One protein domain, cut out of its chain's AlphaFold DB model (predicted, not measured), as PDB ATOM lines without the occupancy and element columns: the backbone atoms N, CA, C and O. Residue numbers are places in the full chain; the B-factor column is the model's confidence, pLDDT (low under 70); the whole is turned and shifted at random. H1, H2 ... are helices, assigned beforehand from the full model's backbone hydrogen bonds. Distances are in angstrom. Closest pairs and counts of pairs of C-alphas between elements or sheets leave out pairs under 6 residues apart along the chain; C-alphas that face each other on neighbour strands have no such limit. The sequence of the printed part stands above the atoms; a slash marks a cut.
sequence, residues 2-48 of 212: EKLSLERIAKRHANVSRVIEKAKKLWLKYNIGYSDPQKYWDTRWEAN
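Overview. This is residues 2 to 48 of the 212 residues of the protein "Methyltransferase domain-containing protein" of Candidatus Bathyarchaeota archaeon (UniProt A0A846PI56). One long helix, H1, makes the length of a rod, and a short helix, H2, folds back beside its last residues as a lopsided helical hairpin. Residues 2 to 20 of H1 stick out free. The printed part has 47 residues with two named helices, H1 then H2, and no named strand: all helix. It is extended, with a radius of gyration of the C-alphas of 15.4 A and spans of 50 by 16 by 8 A.

Along the chain. Find C-alpha 2 at (200.070, 146.740, 176.289); from there H1, residues 2 to 32, runs 44.3 A to C-alpha 32 at (158.336, 144.270, 190.859). H2, residues 37 to 46, ends at C-alpha 46 at (163.489, 146.972, 178.952).

Arrangement. Look at residues 28 to 32, with which alone H1 touches H2; the closest C-alphas, of Ile 32 and Tyr 40, are 6.3 A apart. The two form a helical hairpin, running opposite ways at a shallow tilt of 23 degrees. In H1 and H2 every O i to N i+4 pair is within hydrogen-bond range.

Size, cuts and confidence. The two C-alphas farthest apart, of Glu 2 and Ser 35, are 50.5 A apart. The printed part has no cut, and the link from H1 to H2 is tight. In the B-factor column, pLDDT is under 70 at residues 2 to 4 and 6 to 14.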
ATOM      1  N   GLU A   2     201.388 146.213 176.691       60.69
ATOM      2  CA  GLU A   2     200.070 146.740 176.289       60.69
ATOM      3  C   GLU A   2     198.934 145.692 176.283       60.69
ATOM      4  O   GLU A   2     197.856 145.930 176.826       60.69
ATOM      5  N   LYS A   3     199.208 144.467 175.815       59.72
ATOM      6  CA  LYS A   3     198.243 143.346 175.789       59.72
ATOM      7  C   LYS A   3     197.732 142.937 177.186       59.72
ATOM      8  O   LYS A   3     196.540 142.719 177.377       59.72
ATOM      9  N   LEU A   4     198.619 142.948 178.188       60.56
ATOM     10  CA  LEU A   4     198.297 142.686 179.601       60.56
ATOM     11  C   LEU A   4     197.429 143.790 180.234       60.56
ATOM     12  O   LEU A   4     196.712 143.533 181.201       60.56
ATOM     13  N   SER A   5     197.487 145.017 179.708       72.06
ATOM     14  CA  SER A   5     196.660 146.134 180.181       72.06
ATOM     15  C   SER A   5     195.228 146.051 179.639       72.06
ATOM     16  O   SER A   5     194.277 146.200 180.408       72.06
ATOM     17  N   LEU A   6     195.064 145.687 178.361       66.38
ATOM     18  CA  LEU A   6     193.762 145.509 177.709       66.38
ATOM     19  C   LEU A   6     192.976 144.330 178.302       66.38
ATOM     20  O   LEU A   6     191.787 144.466 178.587       66.38
ATOM     21  N   GLU A   7     193.638 143.207 178.592       67.06
ATOM     22  CA  GLU A   7     193.005 142.059 179.260       67.06
ATOM     23  C   GLU A   7     192.509 142.399 180.675       67.06
ATOM     24  O   GLU A   7     191.425 141.977 181.089       67.06
ATOM     25  N   ARG A   8     193.267 143.209 181.428       68.31
ATOM     26  CA  ARG A   8     192.866 143.664 182.770       68.31
ATOM     27  C   ARG A   8     191.674 144.621 182.721       68.31
ATOM     28  O   ARG A   8     190.795 144.519 183.579       68.31
ATOM     29  N   ILE A   9     191.622 145.513 181.731       69.50
ATOM     30  CA  ILE A   9     190.489 146.421 181.500       69.50
ATOM     31  C   ILE A   9     189.244 145.610 181.119       69.50
ATOM     32  O   ILE A   9     188.216 145.731 181.787       69.50
ATOM     33  N   ALA A  10     189.347 144.699 180.149       61.12
ATOM     34  CA  ALA A  10     188.241 143.837 179.728       61.12
ATOM     35  C   ALA A  10     187.676 143.000 180.893       61.12
ATOM     36  O   ALA A  10     186.461 142.936 181.088       61.12
ATOM     37  N   LYS A  11     188.548 142.426 181.733       61.09
ATOM     38  CA  LYS A  11     188.141 141.645 182.913       61.09
ATOM     39  C   LYS A  11     187.444 142.501 183.977       61.09
ATOM     40  O   LYS A  11     186.476 142.046 184.588       61.09
ATOM     41  N   ARG A  12     187.894 143.744 184.195       62.25
ATOM     42  CA  ARG A  12     187.224 144.704 185.094       62.25
ATOM     43  C   ARG A  12     185.849 145.109 184.564       62.25
ATOM     44  O   ARG A  12     184.888 145.042 185.323       62.25
ATOM     45  N   HIS A  13     185.733 145.434 183.277       61.84
ATOM     46  CA  HIS A  13     184.447 145.741 182.644       61.84
ATOM     47  C   HIS A  13     183.465 144.565 182.734       61.84
ATOM     48  O   HIS A  13     182.321 144.756 183.136       61.84
ATOM     49  N   ALA A  14     183.913 143.338 182.450       63.69
ATOM     50  CA  ALA A  14     183.077 142.143 182.571       63.69
ATOM     51  C   ALA A  14     182.566 141.924 184.009       63.69
ATOM     52  O   ALA A  14     181.395 141.594 184.212       63.69
ATOM     53  N   ASN A  15     183.414 142.156 185.017       70.81
ATOM     54  CA  ASN A  15     183.021 142.065 186.423       70.81
ATOM     55  C   ASN A  15     182.008 143.147 186.823       70.81
ATOM     56  O   ASN A  15     181.020 142.825 187.481       70.81
ATOM     57  N   VAL A  16     182.207 144.399 186.399       71.00
ATOM     58  CA  VAL A  16     181.264 145.502 186.660       71.00
ATOM     59  C   VAL A  16     179.907 145.215 186.015       71.00
ATOM     60  O   VAL A  16     178.882 145.285 186.692       71.00
ATOM     61  N   SER A  17     179.887 144.781 184.753       73.69
ATOM     62  CA  SER A  17     178.658 144.390 184.052       73.69
ATOM     63  C   SER A  17     177.903 143.276 184.780       73.69
ATOM     64  O   SER A  17     176.685 143.351 184.930       73.69
ATOM     65  N   ARG A  18     178.613 142.268 185.305       74.19
ATOM     66  CA  ARG A  18     178.004 141.163 186.063       74.19
ATOM     67  C   ARG A  18     177.404 141.618 187.396       74.19
ATOM     68  O   ARG A  18     176.366 141.096 187.805       74.19
ATOM     69  N   VAL A  19     178.044 142.565 188.083       79.50
ATOM     70  CA  VAL A  19     177.522 143.153 189.329       79.50
ATOM     71  C   VAL A  19     176.264 143.975 189.048       79.50
ATOM     72  O   VAL A  19     175.260 143.786 189.731       79.50
ATOM     73  N   ILE A  20     176.281 144.810 188.004       80.00
ATOM     74  CA  ILE A  20     175.114 145.596 187.573       80.00
ATOM     75  C   ILE A  20     173.946 144.672 187.212       80.00
ATOM     76  O   ILE A  20     172.821 144.898 187.648       80.00
ATOM     77  N   GLU A  21     174.197 143.597 186.461       79.00
ATOM     78  CA  GLU A  21     173.158 142.631 186.091       79.00
ATOM     79  C   GLU A  21     172.540 141.949 187.323       79.00
ATOM     80  O   GLU A  21     171.317 141.840 187.424       79.00
ATOM     81  N   LYS A  22     173.369 141.533 188.294       80.62
ATOM     82  CA  LYS A  22     172.885 140.982 189.570       80.62
ATOM     83  C   LYS A  22     172.038 141.994 190.338       80.62
ATOM     84  O   LYS A  22     170.974 141.624 190.827       80.62
ATOM     85  N   ALA A  23     172.480 143.248 190.422       82.94
ATOM     86  CA  ALA A  23     171.741 144.306 191.103       82.94
ATOM     87  C   ALA A  23     170.375 144.551 190.445       82.94
ATOM     88  O   ALA A  23     169.364 144.568 191.140       82.94
ATOM     89  N   LYS A  24     170.319 144.631 189.109       81.94
ATOM     90  CA  LYS A  24     169.058 144.764 188.364       81.94
ATOM     91  C   LYS A  24     168.117 143.570 188.589       81.94
ATOM     92  O   LYS A  24     166.922 143.766 188.781       81.94
ATOM     93  N   LYS A  25     168.642 142.337 188.612       79.88
ATOM     94  CA  LYS A  25     167.854 141.121 188.902       79.88
ATOM     95  C   LYS A  25     167.283 141.123 190.321       79.88
ATOM     96  O   LYS A  25     166.126 140.758 190.510       79.88
ATOM     97  N   LEU A  26     168.074 141.543 191.311       82.75
ATOM     98  CA  LEU A  26     167.598 141.710 192.686       82.75
ATOM     99  C   LEU A  26     166.538 142.812 192.759       82.75
ATOM    100  O   LEU A  26     165.485 142.593 193.346       82.75
ATOM    101  N   TRP A  27     166.774 143.955 192.110       84.75
ATOM    102  CA  TRP A  27     165.810 145.048 192.062       84.75
ATOM    103  C   TRP A  27     164.467 144.597 191.474       84.75
ATOM    104  O   TRP A  27     163.447 144.804 192.125       84.75
ATOM    105  N   LEU A  28     164.466 143.892 190.335       82.56
ATOM    106  CA  LEU A  28     163.259 143.287 189.755       82.56
ATOM    107  C   LEU A  28     162.552 142.368 190.756       82.56
ATOM    108  O   LEU A  28     161.354 142.510 190.989       82.56
ATOM    109  N   LYS A  29     163.296 141.448 191.383       79.44
ATOM    110  CA  LYS A  29     162.739 140.482 192.338       79.44
ATOM    111  C   LYS A  29     162.048 141.163 193.524       79.44
ATOM    112  O   LYS A  29     160.985 140.707 193.923       79.44
ATOM    113  N   TYR A  30     162.656 142.205 194.094       80.69
ATOM    114  CA  TYR A  30     162.156 142.844 195.316       80.69
ATOM    115  C   TYR A  30     161.158 143.981 195.071       80.69
ATOM    116  O   TYR A  30     160.309 144.206 195.924       80.69
ATOM    117  N   ASN A  31     161.246 144.693 193.942       77.69
ATOM    118  CA  ASN A  31     160.411 145.876 193.680       77.69
ATOM    119  C   ASN A  31     159.245 145.594 192.729       77.69
ATOM    120  O   ASN A  31     158.201 146.225 192.855       77.69
ATOM    121  N   ILE A  32     159.413 144.672 191.776       79.88
ATOM    122  CA  ILE A  32     158.336 144.270 190.859       79.88
ATOM    123  C   ILE A  32     157.692 142.970 191.350       79.88
ATOM    124  O   ILE A  32     156.470 142.855 191.372       79.88
ATOM    125  N   GLY A  33     158.505 141.999 191.777       79.81
ATOM    126  CA  GLY A  33     158.015 140.661 192.107       79.81
ATOM    127  C   GLY A  33     157.457 139.936 190.876       79.81
ATOM    128  O   GLY A  33     157.842 140.238 189.749       79.81
ATOM    129  N   TYR A  34     156.573 138.958 191.095       81.81
ATOM    130  CA  TYR A  34     155.877 138.216 190.028       81.81
ATOM    131  C   TYR A  34     154.348 138.239 190.201       81.81
ATOM    132  O   TYR A  34     153.642 137.359 189.725       81.81
ATOM    133  N   SER A  35     153.817 139.223 190.931       83.19
ATOM    134  CA  SER A  35     152.364 139.402 191.080       83.19
ATOM    135  C   SER A  35     151.695 139.833 189.772       83.19
ATOM    136  O   SER A  35     150.532 139.517 189.549       83.19
ATOM    137  N   ASP A  36     152.446 140.518 188.911       89.56
ATOM    138  CA  ASP A  36     152.071 140.890 187.551       89.56
ATOM    139  C   ASP A  36     153.135 140.332 186.582       89.56
ATOM    140  O   ASP A  36     154.203 140.937 186.414       89.56
ATOM    141  N   PRO A  37     152.894 139.145 185.990       90.88
ATOM    142  CA  PRO A  37     153.846 138.500 185.091       90.88
ATOM    143  C   PRO A  37     154.196 139.362 183.878       90.88
ATOM    144  O   PRO A  37     155.366 139.436 183.503       90.88
ATOM    145  N   GLN A  38     153.212 140.046 183.291       92.44
ATOM    146  CA  GLN A  38     153.421 140.863 182.101       92.44
ATOM    147  C   GLN A  38     154.360 142.031 182.409       92.44
ATOM    148  O   GLN A  38     155.393 142.184 181.753       92.44
ATOM    149  N   LYS A  39     154.075 142.788 183.478       92.69
ATOM    150  CA  LYS A  39     154.944 143.883 183.928       92.69
ATOM    151  C   LYS A  39     156.354 143.397 184.251       92.69
ATOM    152  O   LYS A  39     157.329 144.078 183.926       92.69
ATOM    153  N   TYR A  40     156.485 142.232 184.887       91.69
ATOM    154  CA  TYR A  40     157.789 141.633 185.167       91.69
ATOM    155  C   TYR A  40     158.588 141.377 183.883       91.69
ATOM    156  O   TYR A  40     159.756 141.772 183.810       91.69
ATOM    157  N   TRP A  41     157.978 140.755 182.869       92.12
ATOM    158  CA  TRP A  41     158.664 140.448 181.611       92.12
ATOM    159  C   TRP A  41     158.973 141.694 180.786       92.12
ATOM    160  O   TRP A  41     160.105 141.813 180.318       92.12
ATOM    161  N   ASP A  42     158.054 142.657 180.700       93.81
ATOM    162  CA  ASP A  42     158.309 143.934 180.025       93.81
ATOM    163  C   ASP A  42     159.486 144.679 180.666       93.81
ATOM    164  O   ASP A  42     160.451 145.026 179.985       93.81
ATOM    165  N   THR A  43     159.484 144.819 181.997       92.06
ATOM    166  CA  THR A  43     160.580 145.488 182.719       92.06
ATOM    167  C   THR A  43     161.905 144.743 182.529       92.06
ATOM    168  O   THR A  43     162.983 145.338 182.436       92.06
ATOM    169  N   ARG A  44     161.859 143.408 182.465       89.12
ATOM    170  CA  ARG A  44     163.046 142.581 182.243       89.12
ATOM    171  C   ARG A  44     163.641 142.805 180.852       89.12
ATOM    172  O   ARG A  44     164.870 142.895 180.736       89.12
ATOM    173  N   TRP A  45     162.800 142.873 179.822       90.94
ATOM    174  CA  TRP A  45     163.212 143.169 178.451       90.94
ATOM    175  C   TRP A  45     163.748 144.593 178.319       90.94
ATOM    176  O   TRP A  45     164.844 144.776 177.782       90.94
ATOM    177  N   GLU A  46     163.064 145.570 178.915       90.94
ATOM    178  CA  GLU A  46     163.489 146.972 178.952       90.94
ATOM    179  C   GLU A  46     164.892 147.110 179.566       90.94
ATOM    180  O   GLU A  46     165.789 147.751 179.009       90.94
ATOM    181  N   ALA A  47     165.137 146.400 180.673       87.81
ATOM    182  CA  ALA A  47     166.404 146.415 181.396       87.81
ATOM    183  C   ALA A  47     167.554 145.639 180.716       87.81
ATOM    184  O   ALA A  47     168.672 145.636 181.263       87.81
ATOM    185  N   ASN A  48     167.315 145.007 179.556       84.81
ATOM    186  CA  ASN A  48     168.235 144.100 178.853       84.81
ATOM    187  C   ASN A  48     168.688 142.907 179.716       84.81
ATOM    188  O   ASN A  48     169.858 142.514 179.703       84.81
TER     189      ASN A  48